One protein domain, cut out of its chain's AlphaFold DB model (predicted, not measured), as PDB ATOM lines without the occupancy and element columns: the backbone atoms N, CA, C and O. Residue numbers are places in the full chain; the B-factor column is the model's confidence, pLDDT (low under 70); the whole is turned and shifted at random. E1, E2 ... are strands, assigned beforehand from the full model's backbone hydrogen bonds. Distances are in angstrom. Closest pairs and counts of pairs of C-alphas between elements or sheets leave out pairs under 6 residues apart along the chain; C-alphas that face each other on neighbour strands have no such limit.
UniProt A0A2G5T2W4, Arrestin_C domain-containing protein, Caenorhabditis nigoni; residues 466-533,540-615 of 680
ATOM      1  N   MET A 466     -35.667  59.816  21.217       95.81
ATOM      2  CA  MET A 466     -36.455  58.920  20.373       95.81
ATOM      3  C   MET A 466     -35.547  57.905  19.680       95.81
ATOM      4  O   MET A 466     -34.537  58.280  19.091       95.81
ATOM      5  N   GLN A 467     -35.939  56.632  19.707       95.88
ATOM      6  CA  GLN A 467     -35.238  55.541  19.030       95.88
ATOM      7  C   GLN A 467     -36.230  54.668  18.263       95.88
ATOM      8  O   GLN A 467     -37.410  54.587  18.613       95.88
ATOM      9  N   LYS A 468     -35.756  54.035  17.190       96.12
ATOM     10  CA  LYS A 468     -36.574  53.243  16.274       96.12
ATOM     11  C   LYS A 468     -35.907  51.905  15.978       96.12
ATOM     12  O   LYS A 468     -34.753  51.883  15.563       96.12
ATOM     13  N   ASP A 469     -36.661  50.823  16.132       95.56
ATOM     14  CA  ASP A 469     -36.301  49.468  15.709       95.56
ATOM     15  C   ASP A 469     -37.261  48.998  14.602       95.56
ATOM     16  O   ASP A 469     -38.442  49.361  14.578       95.56
ATOM     17  N   VAL A 470     -36.746  48.215  13.655       93.75
ATOM     18  CA  VAL A 470     -37.471  47.734  12.473       93.75
ATOM     19  C   VAL A 470     -37.053  46.294  12.197       93.75
ATOM     20  O   VAL A 470     -35.905  46.023  11.848       93.75
ATOM     21  N   LYS A 471     -37.995  45.355  12.323       89.69
ATOM     22  CA  LYS A 471     -37.700  43.917  12.323       89.69
ATOM     23  C   LYS A 471     -38.735  43.128  11.532       89.69
ATOM     24  O   LYS A 471     -39.936  43.229  11.771       89.69
ATOM     25  N   ASP A 472     -38.269  42.315  10.589       88.12
ATOM     26  CA  ASP A 472     -39.107  41.357   9.860       88.12
ATOM     27  C   ASP A 472     -39.303  40.103  10.714       88.12
ATOM     28  O   ASP A 472     -38.356  39.359  10.970       88.12
ATOM     29  N   ILE A 473     -40.521  39.900  11.220       84.12
ATOM     30  CA  ILE A 473     -40.763  38.905  12.265       84.12
ATOM     31  C   ILE A 473     -40.903  37.488  11.690       84.12
ATOM     32  O   ILE A 473     -41.773  37.188  10.871       84.12
ATOM     33  N   GLY A 474     -40.070  36.563  12.156       71.00
ATOM     34  CA  GLY A 474     -40.083  35.169  11.718       71.00
ATOM     35  C   GLY A 474     -38.741  34.487  11.962       71.00
ATOM     36  O   GLY A 474     -37.745  35.147  12.214       71.00
ATOM     37  N   ALA A 475     -38.720  33.154  11.910       68.00
ATOM     38  CA  ALA A 475     -37.482  32.376  12.058       68.00
ATOM     39  C   ALA A 475     -37.064  31.691  10.748       68.00
ATOM     40  O   ALA A 475     -35.915  31.786  10.344       68.00
ATOM     41  N   ILE A 476     -38.012  31.024  10.077       69.00
ATOM     42  CA  ILE A 476     -37.785  30.318   8.801       69.00
ATOM     43  C   ILE A 476     -38.559  31.006   7.669       69.00
ATOM     44  O   ILE A 476     -38.019  31.264   6.600       69.00
ATOM     45  N   PHE A 477     -39.817  31.377   7.929       74.12
ATOM     46  CA  PHE A 477     -40.639  32.166   7.015       74.12
ATOM     47  C   PHE A 477     -40.877  33.561   7.595       74.12
ATOM     48  O   PHE A 477     -41.425  33.693   8.694       74.12
ATOM     49  N   LYS A 478     -40.484  34.584   6.831       75.94
ATOM     50  CA  LYS A 478     -40.744  36.006   7.093       75.94
ATOM     51  C   LYS A 478     -42.255  36.265   7.127       75.94
ATOM     52  O   LYS A 478     -42.968  35.935   6.174       75.94
ATOM     53  N   LYS A 479     -42.769  36.818   8.230       79.81
ATOM     54  CA  LYS A 479     -44.203  37.124   8.410       79.81
ATOM     55  C   LYS A 479     -44.522  38.603   8.166       79.81
ATOM     56  O   LYS A 479     -45.703  38.953   8.206       79.81
ATOM     57  N   GLY A 480     -43.522  39.425   7.851       85.19
ATOM     58  CA  GLY A 480     -43.650  40.842   7.531       85.19
ATOM     59  C   GLY A 480     -43.001  41.732   8.587       85.19
ATOM     60  O   GLY A 480     -42.752  41.308   9.717       85.19
ATOM     61  N   ILE A 481     -42.733  42.974   8.196       90.50
ATOM     62  CA  ILE A 481     -42.037  43.959   9.024       90.50
ATOM     63  C   ILE A 481     -42.961  44.482  10.126       90.50
ATOM     64  O   ILE A 481     -44.132  44.773   9.888       90.50
ATOM     65  N   VAL A 482     -42.401  44.619  11.323       92.81
ATOM     66  CA  VAL A 482     -42.916  45.458  12.404       92.81
ATOM     67  C   VAL A 482     -41.915  46.589  12.615       92.81
ATOM     68  O   VAL A 482     -40.704  46.374  12.556       92.81
ATOM     69  N   THR A 483     -42.429  47.785  12.867       95.25
ATOM     70  CA  THR A 483     -41.666  48.974  13.238       95.25
ATOM     71  C   THR A 483     -42.106  49.405  14.631       95.25
ATOM     72  O   THR A 483     -43.299  49.586  14.872       95.25
ATOM     73  N   MET A 484     -41.150  49.609  15.535       96.06
ATOM     74  CA  MET A 484     -41.375  50.186  16.858       96.06
ATOM     75  C   MET A 484     -40.597  51.496  16.957       96.06
ATOM     76  O   MET A 484     -39.383  51.504  16.784       96.06
ATOM     77  N   THR A 485     -41.285  52.595  17.257       97.81
ATOM     78  CA  THR A 485     -40.665  53.887  17.579       97.81
ATOM     79  C   THR A 485     -40.989  54.214  19.029       97.81
ATOM     80  O   THR A 485     -42.157  54.239  19.412       97.81
ATOM     81  N   VAL A 486     -39.967  54.421  19.853       97.81
ATOM     82  CA  VAL A 486     -40.107  54.715  21.283       97.81
ATOM     83  C   VAL A 486     -39.619  56.132  21.538       97.81
ATOM     84  O   VAL A 486     -38.511  56.477  21.132       97.81
ATOM     85  N   THR A 487     -40.427  56.926  22.238       97.25
ATOM     86  CA  THR A 487     -40.119  58.310  22.611       97.25
ATOM     87  C   THR A 487     -40.263  58.492  24.117       97.25
ATOM     88  O   THR A 487     -41.301  58.177  24.705       97.25
ATOM     89  N   ILE A 488     -39.219  59.035  24.735       95.31
ATOM     90  CA  ILE A 488     -39.135  59.368  26.158       95.31
ATOM     91  C   ILE A 488     -39.067  60.901  26.260       95.31
ATOM     92  O   ILE A 488     -38.312  61.508  25.503       95.31
ATOM     93  N   PRO A 489     -39.822  61.558  27.161       92.56
ATOM     94  CA  PRO A 489     -39.897  63.022  27.215       92.56
ATOM     95  C   PRO A 489     -38.598  63.708  27.654       92.56
ATOM     96  O   PRO A 489     -38.424  64.883  27.356       92.56
ATOM     97  N   LYS A 490     -37.709  63.006  28.366       90.75
ATOM     98  CA  LYS A 490     -36.466  63.560  28.911       90.75
ATOM     99  C   LYS A 490     -35.416  62.477  29.165       90.75
ATOM    100  O   LYS A 490     -35.776  61.340  29.470       90.75
ATOM    101  N   GLN A 491     -34.135  62.827  29.046       90.12
ATOM    102  CA  GLN A 491     -33.013  61.905  29.265       90.12
ATOM    103  C   GLN A 491     -32.627  61.765  30.747       90.12
ATOM    104  O   GLN A 491     -32.082  60.736  31.150       90.12
ATOM    105  N   ALA A 492     -32.911  62.780  31.567       93.25
ATOM    106  CA  ALA A 492     -32.616  62.772  32.994       93.25
ATOM    107  C   ALA A 492     -33.898  62.707  33.839       93.25
ATOM    108  O   ALA A 492     -34.858  63.442  33.601       93.25
ATOM    109  N   VAL A 493     -33.920  61.814  34.834       93.88
ATOM    110  CA  VAL A 493     -35.121  61.477  35.620       93.88
ATOM    111  C   VAL A 493     -34.771  61.377  37.106       93.88
ATOM    112  O   VAL A 493     -33.742  60.805  37.469       93.88
ATOM    113  N   ALA A 494     -35.610  61.918  37.992       92.94
ATOM    114  CA  ALA A 494     -35.346  61.843  39.426       92.94
ATOM    115  C   ALA A 494     -35.720  60.477  40.018       92.94
ATOM    116  O   ALA A 494     -36.703  59.833  39.637       92.94
ATOM    117  N   SER A 495     -34.958  60.036  41.016       90.50
ATOM    118  CA  SER A 495     -35.273  58.813  41.750       90.50
ATOM    119  C   SER A 495     -36.597  58.953  42.523       90.50
ATOM    120  O   SER A 495     -36.749  59.825  43.378       90.50
ATOM    121  N   GLY A 496     -37.567  58.079  42.231       89.94
ATOM    122  CA  GLY A 496     -38.940  58.149  42.750       89.94
ATOM    123  C   GLY A 496     -39.987  58.681  41.758       89.94
ATOM    124  O   GLY A 496     -41.183  58.538  42.026       89.94
ATOM    125  N   GLU A 497     -39.561  59.267  40.636       92.00
ATOM    126  CA  GLU A 497     -40.429  59.856  39.604       92.00
ATOM    127  C   GLU A 497     -41.199  58.790  38.787       92.00
ATOM    128  O   GLU A 497     -40.882  57.599  38.820       92.00
ATOM    129  N   VAL A 498     -42.230  59.203  38.039       94.44
ATOM    130  CA  VAL A 498     -42.935  58.360  37.059       94.44
ATOM    131  C   VAL A 498     -42.650  58.872  35.648       94.44
ATOM    132  O   VAL A 498     -43.054  59.974  35.292       94.44
ATOM    133  N   LEU A 499     -41.983  58.051  34.840       94.62
ATOM    134  CA  LEU A 499     -41.600  58.342  33.463       94.62
ATOM    135  C   LEU A 499     -42.680  57.836  32.480       94.62
ATOM    136  O   LEU A 499     -42.905  56.622  32.412       94.62
ATOM    137  N   PRO A 500     -43.344  58.715  31.704       96.06
ATOM    138  CA  PRO A 500     -44.274  58.303  30.659       96.06
ATOM    139  C   PRO A 500     -43.517  57.964  29.366       96.06
ATOM    140  O   PRO A 500     -42.990  58.842  28.689       96.06
ATOM    141  N   ILE A 501     -43.487  56.685  28.998       97.31
ATOM    142  CA  ILE A 501     -42.867  56.191  27.763       97.31
ATOM    143  C   ILE A 501     -43.946  56.128  26.675       97.31
ATOM    144  O   ILE A 501     -44.993  55.509  26.882       97.31
ATOM    145  N   THR A 502     -43.703  56.748  25.520       97.56
ATOM    146  CA  THR A 502     -44.602  56.692  24.353       97.56
ATOM    147  C   THR A 502     -44.057  55.697  23.334       97.56
ATOM    148  O   THR A 502     -42.859  55.691  23.059       97.56
ATOM    149  N   ILE A 503     -44.920  54.836  22.797       97.44
ATOM    150  CA  ILE A 503     -44.556  53.727  21.913       97.44
ATOM    151  C   ILE A 503     -45.508  53.740  20.711       97.44
ATOM    152  O   ILE A 503     -46.691  53.425  20.840       97.44
ATOM    153  N   ASP A 504     -44.989  54.110  19.545       97.44
ATOM    154  CA  ASP A 504     -45.692  54.099  18.263       97.44
ATOM    155  C   ASP A 504     -45.298  52.844  17.468       97.44
ATOM    156  O   ASP A 504     -44.114  52.560  17.260       97.44
ATOM    157  N   ILE A 505     -46.297  52.058  17.066       96.31
ATOM    158  CA  ILE A 505     -46.144  50.704  16.524       96.31
ATOM    159  C   ILE A 505     -46.814  50.642  15.153       96.31
ATOM    160  O   ILE A 505     -48.039  50.641  15.056       96.31
ATOM    161  N   ASP A 506     -46.020  50.507  14.094       95.75
ATOM    162  CA  ASP A 506     -46.511  50.151  12.759       95.75
ATOM    163  C   ASP A 506     -46.313  48.644  12.540       95.75
ATOM    164  O   ASP A 506     -45.197  48.149  12.363       95.75
ATOM    165  N   ASN A 507     -47.413  47.893  12.602       93.12
ATOM    166  CA  ASN A 507     -47.417  46.447  12.448       93.12
ATOM    167  C   ASN A 507     -47.834  46.039  11.028       93.12
ATOM    168  O   ASN A 507     -48.910  45.476  10.823       93.12
ATOM    169  N   CYS A 508     -46.955  46.237  10.048       91.50
ATOM    170  CA  CYS A 508     -47.124  45.738   8.675       91.50
ATOM    171  C   CYS A 508     -47.069  44.192   8.534       91.50
ATOM    172  O   CYS A 508     -47.114  43.661   7.417       91.50
ATOM    173  N   SER A 509     -46.993  43.436   9.636       90.25
ATOM    174  CA  SER A 509     -46.867  41.974   9.630       90.25
ATOM    175  C   SER A 509     -48.210  41.223   9.566       90.25
ATOM    176  O   SER A 509     -49.298  41.791   9.670       90.25
ATOM    177  N   LYS A 510     -48.132  39.894   9.417       88.62
ATOM    178  CA  LYS A 510     -49.260  38.942   9.462       88.62
ATOM    179  C   LYS A 510     -49.603  38.442  10.883       88.62
ATOM    180  O   LYS A 510     -50.288  37.425  11.005       88.62
ATOM    181  N   ARG A 511     -49.091  39.059  11.956       89.00
ATOM    182  CA  ARG A 511     -49.340  38.654  13.357       89.00
ATOM    183  C   ARG A 511     -49.597  39.868  14.253       89.00
ATOM    184  O   ARG A 511     -49.065  40.930  13.959       89.00
ATOM    185  N   PRO A 512     -50.401  39.750  15.323       89.94
ATOM    186  CA  PRO A 512     -50.591  40.848  16.259       89.94
ATOM    187  C   PRO A 512     -49.361  41.049  17.161       89.94
ATOM    188  O   PRO A 512     -48.582  40.118  17.408       89.94
ATOM    189  N   ALA A 513     -49.228  42.265  17.685       90.50
ATOM    190  CA  ALA A 513     -48.350  42.583  18.804       90.50
ATOM    191  C   ALA A 513     -49.196  42.745  20.078       90.50
ATOM    192  O   ALA A 513     -50.243  43.400  20.050       90.50
ATOM    193  N   TYR A 514     -48.771  42.097  21.168       90.75
ATOM    194  CA  TYR A 514     -49.648  41.797  22.311       90.75
ATOM    195  C   TYR A 514     -49.137  42.306  23.666       90.75
ATOM    196  O   TYR A 514     -49.914  42.406  24.617       90.75
ATOM    197  N   CYS A 515     -47.851  42.637  23.783       93.06
ATOM    198  CA  CYS A 515     -47.248  43.137  25.017       93.06
ATOM    199  C   CYS A 515     -46.131  44.138  24.700       93.06
ATOM    200  O   CYS A 515     -45.284  43.883  23.843       93.06
ATOM    201  N   VAL A 516     -46.126  45.263  25.418       95.31
ATOM    202  CA  VAL A 516     -44.963  46.151  25.551       95.31
ATOM    203  C   VAL A 516     -44.435  46.081  26.975       95.31
ATOM    204  O   VAL A 516     -45.205  46.031  27.942       95.31
ATOM    205  N   ARG A 517     -43.112  46.102  27.114       95.75
ATOM    206  CA  ARG A 517     -42.430  46.101  28.408       95.75
ATOM    207  C   ARG A 517     -41.247  47.052  28.416       95.75
ATOM    208  O   ARG A 517     -40.511  47.146  27.440       95.75
ATOM    209  N   ALA A 518     -41.072  47.730  29.536       97.12
ATOM    210  CA  ALA A 518     -39.924  48.557  29.848       97.12
ATOM    211  C   ALA A 518     -39.184  47.925  31.028       97.12
ATOM    212  O   ALA A 518     -39.789  47.603  32.052       97.12
ATOM    213  N   GLU A 519     -37.882  47.735  30.875       97.50
ATOM    214  CA  GLU A 519     -36.990  47.116  31.850       97.50
ATOM    215  C   GLU A 519     -35.858  48.112  32.137       97.50
ATOM    216  O   GLU A 519     -35.086  48.442  31.241       97.50
ATOM    217  N   LEU A 520     -35.777  48.634  33.363       97.50
ATOM    218  CA  LEU A 520     -34.710  49.551  33.769       97.50
ATOM    219  C   LEU A 520     -33.551  48.728  34.322       97.50
ATOM    220  O   LEU A 520     -33.686  48.076  35.363       97.50
ATOM    221  N   MET A 521     -32.428  48.764  33.620       96.94
ATOM    222  CA  MET A 521     -31.182  48.109  33.987       96.94
ATOM    223  C   MET A 521     -30.270  49.116  34.682       96.94
ATOM    224  O   MET A 521     -30.061  50.218  34.182       96.94
ATOM    225  N   GLN A 522     -29.723  48.734  35.830       97.00
ATOM    226  CA  GLN A 522     -28.559  49.376  36.417       97.00
ATOM    227  C   GLN A 522     -27.324  48.638  35.914       97.00
ATOM    228  O   GLN A 522     -27.171  47.453  36.211       97.00
ATOM    229  N   ASN A 523     -26.452  49.338  35.200       96.62
ATOM    230  CA  ASN A 523     -25.124  48.854  34.855       96.62
ATOM    231  C   ASN A 523     -24.145  49.352  35.922       96.62
ATOM    232  O   ASN A 523     -24.310  50.437  36.488       96.62
ATOM    233  N   SER A 524     -23.177  48.528  36.301       96.62
ATOM    234  CA  SER A 524     -22.240  48.858  37.372       96.62
ATOM    235  C   SER A 524     -20.861  48.310  37.042       96.62
ATOM    236  O   SER A 524     -20.688  47.103  36.896       96.62
ATOM    237  N   HIS A 525     -19.909  49.227  36.917       96.44
ATOM    238  CA  HIS A 525     -18.548  49.000  36.448       96.44
ATOM    239  C   HIS A 525     -17.606  49.035  37.647       96.44
ATOM    240  O   HIS A 525     -17.659  49.977  38.437       96.44
ATOM    241  N   TYR A 526     -16.752  48.026  37.804       96.00
ATOM    242  CA  TYR A 526     -15.851  47.888  38.948       96.00
ATOM    243  C   TYR A 526     -14.420  47.679  38.459       96.00
ATOM    244  O   TYR A 526     -14.163  46.713  37.745       96.00
ATOM    245  N   ASN A 527     -13.480  48.517  38.897       93.12
ATOM    246  CA  ASN A 527     -12.052  48.353  38.609       93.12
ATOM    247  C   ASN A 527     -11.316  47.845  39.855       93.12
ATOM    248  O   ASN A 527     -11.588  48.291  40.973       93.12
ATOM    249  N   ALA A 528     -10.369  46.927  39.675       90.31
ATOM    250  CA  ALA A 528      -9.466  46.478  40.723       90.31
ATOM    251  C   ALA A 528      -8.129  45.999  40.143       90.31
ATOM    252  O   ALA A 528      -8.087  45.254  39.164       90.31
ATOM    253  N   SER A 529      -7.030  46.368  40.792       85.75
ATOM    254  CA  SER A 529      -5.690  45.894  40.446       85.75
ATOM    255  C   SER A 529      -5.321  44.600  41.189       85.75
ATOM    256  O   SER A 529      -5.947  44.197  42.179       85.75
ATOM    257  N   ARG A 530      -4.276  43.921  40.699       78.88
ATOM    258  CA  ARG A 530      -3.627  42.793  41.380       78.88
ATOM    259  C   ARG A 530      -2.393  43.292  42.126       78.88
ATOM    260  O   ARG A 530      -1.376  43.597  41.509       78.88
ATOM    261  N   ASN A 531      -2.459  43.332  43.455       62.69
ATOM    262  CA  ASN A 531      -1.339  43.781  44.281       62.69
ATOM    263  C   ASN A 531      -0.226  42.712  44.331       62.69
ATOM    264  O   ASN A 531      -0.323  41.737  45.079       62.69
ATOM    265  N   SER A 532       0.808  42.867  43.496       52.66
ATOM    266  CA  SER A 532       1.965  41.967  43.438       52.66
ATOM    267  C   SER A 532       3.170  42.577  44.147       52.66
ATOM    268  O   SER A 532       3.810  43.485  43.625       52.66
ATOM    269  N   LEU A 533       3.535  42.020  45.304       47.66
ATOM    270  CA  LEU A 533       4.730  42.416  46.064       47.66
ATOM    271  C   LEU A 533       6.066  42.075  45.367       47.66
ATOM    272  O   LEU A 533       7.119  42.416  45.894       47.66
ATOM    273  N   HIS A 540      -1.690  45.165  35.812       59.66
ATOM    274  CA  HIS A 540      -2.874  44.794  35.049       59.66
ATOM    275  C   HIS A 540      -4.111  45.168  35.865       59.66
ATOM    276  O   HIS A 540      -4.582  44.382  36.694       59.66
ATOM    277  N   ASP A 541      -4.600  46.385  35.642       68.88
ATOM    278  CA  ASP A 541      -5.915  46.808  36.109       68.88
ATOM    279  C   ASP A 541      -6.987  45.952  35.432       68.88
ATOM    280  O   ASP A 541      -7.042  45.829  34.206       68.88
ATOM    281  N   HIS A 542      -7.828  45.324  36.246       84.56
ATOM    282  CA  HIS A 542      -8.868  44.415  35.795       84.56
ATOM    283  C   HIS A 542     -10.229  45.039  36.079       84.56
ATOM    284  O   HIS A 542     -10.468  45.559  37.170       84.56
ATOM    285  N   HIS A 543     -11.140  44.955  35.114       89.81
ATOM    286  CA  HIS A 543     -12.520  45.395  35.287       89.81
ATOM    287  C   HIS A 543     -13.467  44.199  35.448       89.81
ATOM    288  O   HIS A 543     -13.153  43.068  35.057       89.81
ATOM    289  N   LYS A 544     -14.632  44.458  36.034       91.81
ATOM    290  CA  LYS A 544     -15.830  43.620  35.970       91.81
ATOM    291  C   LYS A 544     -17.034  44.526  35.786       91.81
ATOM    292  O   LYS A 544     -17.084  45.592  36.390       91.81
ATOM    293  N   ASP A 545     -18.020  44.037  35.049       93.81
ATOM    294  CA  ASP A 545     -19.306  44.699  34.871       93.81
ATOM    295  C   ASP A 545     -20.422  43.807  35.428       93.81
ATOM    296  O   ASP A 545     -20.416  42.590  35.231       93.81
ATOM    297  N   ASP A 546     -21.381  44.416  36.118       95.19
ATOM    298  CA  ASP A 546     -22.633  43.799  36.565       95.19
ATOM    299  C   ASP A 546     -23.816  44.560  35.947       95.19
ATOM    300  O   ASP A 546     -23.762  45.782  35.793       95.19
ATOM    301  N   SER A 547     -24.894  43.853  35.601       95.44
ATOM    302  CA  SER A 547     -26.108  44.466  35.054       95.44
ATOM    303  C   SER A 547     -27.356  43.872  35.697       95.44
ATOM    304  O   SER A 547     -27.678  42.690  35.555       95.44
ATOM    305  N   LYS A 548     -28.084  44.723  36.420       95.06
ATOM    306  CA  LYS A 548     -29.174  44.338  37.314       95.06
ATOM    307  C   LYS A 548     -30.462  45.045  36.921       95.06
ATOM    308  O   LYS A 548     -30.528  46.272  36.947       95.06
ATOM    309  N   ARG A 549     -31.532  44.292  36.640       96.38
ATOM    310  CA  ARG A 549     -32.864  44.894  36.460       96.38
ATOM    311  C   ARG A 549     -33.356  45.454  37.797       96.38
ATOM    312  O   ARG A 549     -33.566  44.699  38.743       96.38
ATOM    313  N   VAL A 550     -33.524  46.773  37.870       95.94
ATOM    314  CA  VAL A 550     -33.949  47.502  39.079       95.94
ATOM    315  C   VAL A 550     -35.414  47.934  39.040       95.94
ATOM    316  O   VAL A 550     -36.022  48.094  40.095       95.94
ATOM    317  N   ALA A 551     -36.006  48.072  37.850       96.25
ATOM    318  CA  ALA A 551     -37.444  48.269  37.685       96.25
ATOM    319  C   ALA A 551     -37.961  47.576  36.419       96.25
ATOM    320  O   ALA A 551     -37.220  47.329  35.469       96.25
ATOM    321  N   GLU A 552     -39.256  47.276  36.401       97.00
ATOM    322  CA  GLU A 552     -39.940  46.680  35.260       97.00
ATOM    323  C   GLU A 552     -41.376  47.209  35.198       97.00
ATOM    324  O   GLU A 552     -42.005  47.473  36.223       97.00
ATOM    325  N   SER A 553     -41.906  47.410  33.996       96.75
ATOM    326  CA  SER A 553     -43.292  47.829  33.774       96.75
ATOM    327  C   SER A 553     -43.793  47.212  32.474       96.75
ATOM    328  O   SER A 553     -43.085  47.229  31.470       96.75
ATOM    329  N   ARG A 554     -44.996  46.629  32.486       96.12
ATOM    330  CA  ARG A 554     -45.572  45.907  31.343       96.12
ATOM    331  C   ARG A 554     -47.000  46.360  31.071       96.12
ATOM    332  O   ARG A 554     -47.739  46.650  32.009       96.12
ATOM    333  N   LYS A 555     -47.398  46.354  29.801       95.19
ATOM    334  CA  LYS A 555     -48.772  46.611  29.360       95.19
ATOM    335  C   LYS A 555     -49.143  45.627  28.257       95.19
ATOM    336  O   LYS A 555     -48.457  45.537  27.239       95.19
ATOM    337  N   ASN A 556     -50.242  44.906  28.463       94.00
ATOM    338  CA  ASN A 556     -50.853  44.094  27.417       94.00
ATOM    339  C   ASN A 556     -51.594  45.023  26.449       94.00
ATOM    340  O   ASN A 556     -52.357  45.888  26.884       94.00
ATOM    341  N   ILE A 557     -51.363  44.836  25.156       93.25
ATOM    342  CA  ILE A 557     -51.847  45.688  24.063       93.25
ATOM    343  C   ILE A 557     -52.538  44.821  23.000       93.25
ATOM    344  O   ILE A 557     -52.477  43.593  23.060       93.25
ATOM    345  N   LYS A 558     -53.232  45.436  22.036       87.88
ATOM    346  CA  LYS A 558     -53.950  44.709  20.970       87.88
ATOM    347  C   LYS A 558     -53.754  45.362  19.599       87.88
ATOM    348  O   LYS A 558     -54.720  45.772  18.961       87.88
ATOM    349  N   VAL A 559     -52.506  45.450  19.139       91.69
ATOM    350  CA  VAL A 559     -52.196  45.965  17.795       91.69
ATOM    351  C   VAL A 559     -52.322  44.825  16.790       91.69
ATOM    352  O   VAL A 559     -51.508  43.899  16.766       91.69
ATOM    353  N   ALA A 560     -53.376  44.869  15.977       91.94
ATOM    354  CA  ALA A 560     -53.693  43.834  15.001       91.94
ATOM    355  C   ALA A 560     -52.664  43.768  13.857       91.94
ATOM    356  O   ALA A 560     -51.886  44.696  13.625       91.94
ATOM    357  N   ALA A 561     -52.673  42.658  13.119       89.88
ATOM    358  CA  ALA A 561     -51.890  42.507  11.896       89.88
ATOM    359  C   ALA A 561     -52.309  43.558  10.848       89.88
ATOM    360  O   ALA A 561     -53.503  43.726  10.601       89.88
ATOM    361  N   ARG A 562     -51.334  44.216  10.206       91.50
ATOM    362  CA  ARG A 562     -51.519  45.314   9.232       91.50
ATOM    363  C   ARG A 562     -52.226  46.555   9.798       91.50
ATOM    364  O   ARG A 562     -53.035  47.167   9.107       91.50
ATOM    365  N   THR A 563     -51.931  46.928  11.044       94.50
ATOM    366  CA  THR A 563     -52.477  48.147  11.676       94.50
ATOM    367  C   THR A 563     -51.403  48.952  12.405       94.50
ATOM    368  O   THR A 563     -50.401  48.396  12.853       94.50
ATOM    369  N   HIS A 564     -51.633  50.260  12.541       95.06
ATOM    370  CA  HIS A 564     -50.871  51.118  13.446       95.06
ATOM    371  C   HIS A 564     -51.512  51.127  14.842       95.06
ATOM    372  O   HIS A 564     -52.738  51.085  14.961       95.06
ATOM    373  N   GLY A 565     -50.703  51.248  15.892       93.50
ATOM    374  CA  GLY A 565     -51.159  51.483  17.259       93.50
ATOM    375  C   GLY A 565     -50.205  52.400  18.016       93.50
ATOM    376  O   GLY A 565     -48.993  52.290  17.870       93.50
ATOM    377  N   ARG A 566     -50.757  53.295  18.839       96.12
ATOM    378  CA  ARG A 566     -49.999  54.190  19.723       96.12
ATOM    379  C   ARG A 566     -50.326  53.862  21.170       96.12
ATOM    380  O   ARG A 566     -51.493  53.853  21.551       96.12
ATOM    381  N   GLU A 567     -49.299  53.621  21.969       94.19
ATOM    382  CA  GLU A 567     -49.423  53.152  23.344       94.19
ATOM    383  C   GLU A 567     -48.550  53.978  24.290       94.19
ATOM    384  O   GLU A 567     -47.408  54.311  23.981       94.19
ATOM    385  N   GLN A 568     -49.080  54.292  25.473       95.56
ATOM    386  CA  GLN A 568     -48.320  54.928  26.552       95.56
ATOM    387  C   GLN A 568     -48.154  53.954  27.724       95.56
ATOM    388  O   GLN A 568     -49.118  53.291  28.132       95.56
ATOM    389  N   LEU A 569     -46.933  53.872  28.251       96.50
ATOM    390  CA  LEU A 569     -46.518  53.007  29.353       96.50
ATOM    391  C   LEU A 569     -45.887  53.864  30.458       96.50
ATOM    392  O   LEU A 569     -44.874  54.519  30.238       96.50
ATOM    393  N   MET A 570     -46.481  53.847  31.650       96.38
ATOM    394  CA  MET A 570     -45.962  54.570  32.815       96.38
ATOM    395  C   MET A 570     -44.969  53.685  33.571       96.38
ATOM    396  O   MET A 570     -45.353  52.616  34.046       96.38
ATOM    397  N   MET A 571     -43.718  54.126  33.715       95.19
ATOM    398  CA  MET A 571     -42.704  53.441  34.521       95.19
ATOM    399  C   MET A 571     -42.382  54.250  35.778       95.19
ATOM    400  O   MET A 571     -41.947  55.394  35.687       95.19
ATOM    401  N   LYS A 572     -42.543  53.654  36.961       95.12
ATOM    402  CA  LYS A 572     -42.130  54.281  38.224       95.12
ATOM    403  C   LYS A 572     -40.666  53.966  38.527       95.12
ATOM    404  O   LYS A 572     -40.318  52.801  38.711       95.12
ATOM    405  N   ILE A 573     -39.835  54.997  38.635       95.12
ATOM    406  CA  ILE A 573     -38.436  54.882  39.047       95.12
ATOM    407  C   ILE A 573     -38.395  54.626  40.566       95.12
ATOM    408  O   ILE A 573     -38.987  55.392  41.329       95.12
ATOM    409  N   PRO A 574     -37.739  53.558  41.053       94.06
ATOM    410  CA  PRO A 574     -37.620  53.296  42.485       94.06
ATOM    411  C   PRO A 574     -36.594  54.227  43.155       94.06
ATOM    412  O   PRO A 574     -35.908  55.011  42.495       94.06
ATOM    413  N   LYS A 575     -36.476  54.129  44.488       90.75
ATOM    414  CA  LYS A 575     -35.387  54.777  45.235       90.75
ATOM    415  C   LYS A 575     -34.066  54.068  44.920       90.75
ATOM    416  O   LYS A 575     -33.908  52.896  45.257       90.75
ATOM    417  N   LEU A 576     -33.160  54.777  44.256       92.19
ATOM    418  CA  LEU A 576     -31.907  54.292  43.673       92.19
ATOM    419  C   LEU A 576     -30.746  55.207  44.074       92.19
ATOM    420  O   LEU A 576     -30.958  56.280  44.641       92.19
ATOM    421  N   ALA A 577     -29.520  54.779  43.776       92.50
ATOM    422  CA  ALA A 577     -28.400  55.707  43.729       92.50
ATOM    423  C   ALA A 577     -28.570  56.648  42.514       92.50
ATOM    424  O   ALA A 577     -29.142  56.231  41.503       92.50
ATOM    425  N   PRO A 578     -28.091  57.899  42.586       94.75
ATOM    426  CA  PRO A 578     -27.886  58.702  41.386       94.75
ATOM    427  C   PRO A 578     -26.836  58.049  40.471       94.75
ATOM    428  O   PRO A 578     -26.007  57.272  40.946       94.75
ATOM    429  N   SER A 579     -26.831  58.390  39.181       95.69
ATOM    430  CA  SER A 579     -25.721  58.049  38.281       95.69
ATOM    431  C   SER A 579     -24.430  58.704  38.783       95.69
ATOM    432  O   SER A 579     -24.434  59.891  39.112       95.69
ATOM    433  N   PHE A 580     -23.325  57.958  38.846       95.62
ATOM    434  CA  PHE A 580     -22.031  58.489  39.291       95.62
ATOM    435  C   PHE A 580     -20.851  57.704  38.712       95.62
ATOM    436  O   PHE A 580     -20.975  56.521  38.399       95.62
ATOM    437  N   GLN A 581     -19.683  58.344  38.668       94.81
ATOM    438  CA  GLN A 581     -18.408  57.699  38.371       94.81
ATOM    439  C   GLN A 581     -17.382  58.067  39.447       94.81
ATOM    440  O   GLN A 581     -17.149  59.243  39.711       94.81
ATOM    441  N   CYS A 582     -16.745  57.066  40.051       93.31
ATOM    442  CA  CYS A 582     -15.504  57.218  40.811       93.31
ATOM    443  C   CYS A 582     -14.426  56.281  40.220       93.31
ATOM    444  O   CYS A 582     -14.748  55.463  39.353       93.31
ATOM    445  N   PRO A 583     -13.141  56.368  40.621       93.25
ATOM    446  CA  PRO A 583     -12.071  55.691  39.876       93.25
ATOM    447  C   PRO A 583     -12.151  54.154  39.886       93.25
ATOM    448  O   PRO A 583     -11.670  53.512  38.954       93.25
ATOM    449  N   ILE A 584     -12.783  53.560  40.911       94.38
ATOM    450  CA  ILE A 584     -12.967  52.102  41.017       94.38
ATOM    451  C   ILE A 584     -14.417  51.615  40.923       94.38
ATOM    452  O   ILE A 584     -14.613  50.412  40.794       94.38
ATOM    453  N   ILE A 585     -15.425  52.495  40.973       96.75
ATOM    454  CA  ILE A 585     -16.844  52.121  40.818       96.75
ATOM    455  C   ILE A 585     -17.577  53.178  39.980       96.75
ATOM    456  O   ILE A 585     -17.594  54.354  40.340       96.75
ATOM    457  N   GLY A 586     -18.217  52.747  38.896       96.75
ATOM    458  CA  GLY A 586     -19.152  53.535  38.086       96.75
ATOM    459  C   GLY A 586     -20.550  52.923  38.089       96.75
ATOM    460  O   GLY A 586     -20.684  51.700  38.147       96.75
ATOM    461  N   VAL A 587     -21.595  53.752  38.035       96.88
ATOM    462  CA  VAL A 587     -22.997  53.308  37.994       96.88
ATOM    463  C   VAL A 587     -23.794  54.139  36.995       96.88
ATOM    464  O   VAL A 587     -23.964  55.349  37.160       96.88
ATOM    465  N   GLU A 588     -24.339  53.449  35.997       96.44
ATOM    466  CA  GLU A 588     -25.159  54.011  34.925       96.44
ATOM    467  C   GLU A 588     -26.502  53.274  34.819       96.44
ATOM    468  O   GLU A 588     -26.675  52.173  35.352       96.44
ATOM    469  N   TYR A 589     -27.469  53.868  34.114       96.44
ATOM    470  CA  TYR A 589     -28.801  53.290  33.944       96.44
ATOM    471  C   TYR A 589     -29.210  53.250  32.468       96.44
ATOM    472  O   TYR A 589     -29.155  54.253  31.759       96.44
ATOM    473  N   CYS A 590     -29.663  52.081  32.013       96.38
ATOM    474  CA  CYS A 590     -30.182  51.857  30.667       96.38
ATOM    475  C   CYS A 590     -31.660  51.456  30.740       96.38
ATOM    476  O   CYS A 590     -32.030  50.513  31.445       96.38
ATOM    477  N   LEU A 591     -32.520  52.162  30.006       97.06
ATOM    478  CA  LEU A 591     -33.924  51.809  29.847       97.06
ATOM    479  C   LEU A 591     -34.127  50.979  28.579       97.06
ATOM    480  O   LEU A 591     -33.986  51.470  27.462       97.06
ATOM    481  N   SER A 592     -34.505  49.723  28.781       96.81
ATOM    482  CA  SER A 592     -34.605  48.673  27.773       96.81
ATOM    483  C   SER A 592     -36.092  48.439  27.444       96.81
ATOM    484  O   SER A 592     -36.814  47.798  28.211       96.81
ATOM    485  N   VAL A 593     -36.590  49.002  26.335       97.06
ATOM    486  CA  VAL A 593     -38.010  48.938  25.921       97.06
ATOM    487  C   VAL A 593     -38.193  47.899  24.817       97.06
ATOM    488  O   VAL A 593     -37.499  47.942  23.804       97.06
ATOM    489  N   LYS A 594     -39.113  46.950  25.015       95.38
ATOM    490  CA  LYS A 594     -39.295  45.763  24.165       95.38
ATOM    491  C   LYS A 594     -40.759  45.575  23.764       95.38
ATOM    492  O   LYS A 594     -41.663  45.796  24.574       95.38
ATOM    493  N   LEU A 595     -40.974  45.119  22.531       94.00
ATOM    494  CA  LEU A 595     -42.285  44.783  21.962       94.00
ATOM    495  C   LEU A 595     -42.335  43.293  21.609       94.00
ATOM    496  O   LEU A 595     -41.518  42.796  20.829       94.00
ATOM    497  N   ASP A 596     -43.321  42.596  22.170       90.44
ATOM    498  CA  ASP A 596     -43.524  41.158  22.016       90.44
ATOM    499  C   ASP A 596     -44.635  40.870  20.977       90.44
ATOM    500  O   ASP A 596     -45.745  41.413  21.040       90.44
ATOM    501  N   THR A 597     -44.339  39.998  20.002       86.06
ATOM    502  CA  THR A 597     -45.223  39.638  18.872       86.06
ATOM    503  C   THR A 597     -45.545  38.142  18.867       86.06
ATOM    504  O   THR A 597     -44.746  37.335  19.346       86.06
ATOM    505  N   GLU A 598     -46.700  37.734  18.324       79.31
ATOM    506  CA  GLU A 598     -47.110  36.317  18.284       79.31
ATOM    507  C   GLU A 598     -46.269  35.469  17.305       79.31
ATOM    508  O   GLU A 598     -46.672  35.127  16.182       79.31
ATOM    509  N   THR A 599     -45.069  35.093  17.740       71.81
ATOM    510  CA  THR A 599     -44.138  34.237  17.004       71.81
ATOM    511  C   THR A 599     -43.508  33.179  17.910       71.81
ATOM    512  O   THR A 599     -43.388  33.349  19.115       71.81
ATOM    513  N   SER A 600     -43.144  32.038  17.319       57.03
ATOM    514  CA  SER A 600     -42.730  30.822  18.035       57.03
ATOM    515  C   SER A 600     -41.258  30.798  18.468       57.03
ATOM    516  O   SER A 600     -40.828  29.830  19.085       57.03
ATOM    517  N   LEU A 601     -40.479  31.818  18.103       59.16
ATOM    518  CA  LEU A 601     -39.053  31.971  18.398       59.16
ATOM    519  C   LEU A 601     -38.737  33.464  18.554       59.16
ATOM    520  O   LEU A 601     -39.395  34.288  17.920       59.16
ATOM    521  N   ASN A 602     -37.741  33.773  19.389       57.34
ATOM    522  CA  ASN A 602     -37.478  35.058  20.060       57.34
ATOM    523  C   ASN A 602     -37.309  36.296  19.138       57.34
ATOM    524  O   ASN A 602     -36.211  36.822  18.967       57.34
ATOM    525  N   ASN A 603     -38.407  36.779  18.550       68.88
ATOM    526  CA  ASN A 603     -38.459  37.912  17.617       68.88
ATOM    527  C   ASN A 603     -39.078  39.166  18.251       68.88
ATOM    528  O   ASN A 603     -39.981  39.791  17.694       68.88
ATOM    529  N   THR A 604     -38.588  39.533  19.431       83.69
ATOM    530  CA  THR A 604     -38.943  40.798  20.083       83.69
ATOM    531  C   THR A 604     -38.246  41.964  19.386       83.69
ATOM    532  O   THR A 604     -37.094  41.817  18.964       83.69
ATOM    533  N   LEU A 605     -38.919  43.110  19.278       89.88
ATOM    534  CA  LEU A 605     -38.269  44.383  18.941       89.88
ATOM    535  C   LEU A 605     -37.750  45.044  20.218       89.88
ATOM    536  O   LEU A 605     -38.237  44.728  21.308       89.88
ATOM    537  N   HIS A 606     -36.749  45.912  20.096       93.88
ATOM    538  CA  HIS A 606     -35.973  46.405  21.234       93.88
ATOM    539  C   HIS A 606     -35.339  47.779  20.962       93.88
ATOM    540  O   HIS A 606     -34.717  47.996  19.929       93.88
ATOM    541  N   CYS A 607     -35.483  48.714  21.900       95.88
ATOM    542  CA  CYS A 607     -34.759  49.988  21.935       95.88
ATOM    543  C   CYS A 607     -34.147  50.198  23.323       95.88
ATOM    544  O   CYS A 607     -34.749  49.813  24.328       95.88
ATOM    545  N   GLU A 608     -32.970  50.820  23.377       96.38
ATOM    546  CA  GLU A 608     -32.210  51.056  24.610       96.38
ATOM    547  C   GLU A 608     -31.810  52.519  24.720       96.38
ATOM    548  O   GLU A 608     -31.358  53.107  23.744       96.38
ATOM    549  N   PHE A 609     -31.990  53.095  25.908       95.62
ATOM    550  CA  PHE A 609     -31.760  54.511  26.166       95.62
ATOM    551  C   PHE A 609     -30.919  54.691  27.430       95.62
ATOM    552  O   PHE A 609     -31.329  54.256  28.508       95.62
ATOM    553  N   ASN A 610     -29.785  55.384  27.320       94.31
ATOM    554  CA  ASN A 610     -28.967  55.744  28.478       94.31
ATOM    555  C   ASN A 610     -29.635  56.904  29.229       94.31
ATOM    556  O   ASN A 610     -29.746  58.013  28.694       94.31
ATOM    557  N   ILE A 611     -30.087  56.634  30.455       93.38
ATOM    558  CA  ILE A 611     -30.810  57.568  31.325       93.38
ATOM    559  C   ILE A 611     -29.918  57.984  32.493       93.38
ATOM    560  O   ILE A 611     -29.275  57.160  33.143       93.38
ATOM    561  N   ILE A 612     -29.931  59.279  32.798       94.38
ATOM    562  CA  ILE A 612     -29.251  59.837  33.969       94.38
ATOM    563  C   ILE A 612     -30.244  59.865  35.135       94.38
ATOM    564  O   ILE A 612     -31.311  60.470  35.021       94.38
ATOM    565  N   ILE A 613     -29.901  59.231  36.259       95.19
ATOM    566  CA  ILE A 613     -30.713  59.283  37.481       95.19
ATOM    567  C   ILE A 613     -30.135  60.326  38.435       95.19
ATOM    568  O   ILE A 613     -28.963  60.263  38.797       95.19
ATOM    569  N   GLY A 614     -30.975  61.271  38.860       93.81
ATOM    570  CA  GLY A 614     -30.622  62.316  39.827       93.81
ATOM    571  C   GLY A 614     -31.497  62.311  41.076       93.81
ATOM    572  O   GLY A 614     -32.375  61.460  41.251       93.81
ATOM    573  N   THR A 615     -31.259  63.287  41.951       90.88
ATOM    574  CA  THR A 615     -31.958  63.427  43.238       90.88
ATOM    575  C   THR A 615     -32.974  64.563  43.254       90.88
ATOM    576  O   THR A 615     -33.962  64.455  43.977       90.88
TER     577      THR A 615
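This is residues 466 to 533 and 540 to 615 of the 680 residues of the protein "Arrestin_C domain-containing protein" of Caenorhabditis nigoni (UniProt A0A2G5T2W4). What would one see first? This is a sandwich of two twisted sheets that are only partly face to face, their strands crossed at 45 degrees: the sheet of E1, E2, E4 and E7 covers part of the sheet of E3, E9, E8, E5 and E6, whose long strands E5 and E6 reach on past it toward the cut. What makes it up? The printed part has 144 residues with no named helix and nine named strands, E1 to E9 in chain order, and the class is all strand. The smaller sheet runs E1, E2, E4, E7, all antiparallel, and the larger E3, E9, E8, E5, E6, mixed. How compact is it? It is loose, with a radius of gyration of the C-alphas of 18.4 A, and only just flat, spanning 65 by 36 by 20 A.

How does the smaller sheet pair? E1, residues 466 to 472, and E2, residues 481 to 488, form an antiparallel hairpin, with N 467 and O 486 within hydrogen-bond range at 2.9 A. E2 is antiparallel to E4, residues 498 to 507, with N 485 and O 504 at 2.8 A, and E4 to E7, residues 563 to 572, with N 501 and O 569 at 2.9 A. How does the larger sheet pair? E3, residues 492 to 494, is parallel to E9, residues 605 to 614, with N 493 and O 612 at 2.9 A, and E9 forms a hairpin with E8, residues 585 to 597, with N 593 and O 607 at 2.8 A. E5, residues 513 to 528, is antiparallel to E8, with N 521 and O 590 at 2.8 A, and to E6, residues 542 to 559, with N 524 and O 546 at 2.9 A. Where do the sheets come close? Among the closest C-alphas of two strands are Gln 467 of E1 and Cys 607 of E9, 6.3 A, and Val 559 of E6 and Gly 565 of E7, 5.6 A.

Where does E1 begin? C-alpha 466 is at (-36.455, 58.920, 20.373). Which strands are long? From first to last C-alpha E5 measures 44.8 A, E6 46.9 A and E8 38.0 A, and E6 bends by 70 degrees at residue 556. Where does E9 end? C-alpha 614 is at (-30.622, 62.316, 39.827).

Where is the cut? Residues 534 to 539 are not printed, and C-alphas 533 and 540 are 13.6 A apart. Which link is long? E7 to E8, residues 573 to 584. Where is confidence low? The pLDDT is under 70 at residues 475 to 476, 531 to 533, 540 to 541 and 600 to 603.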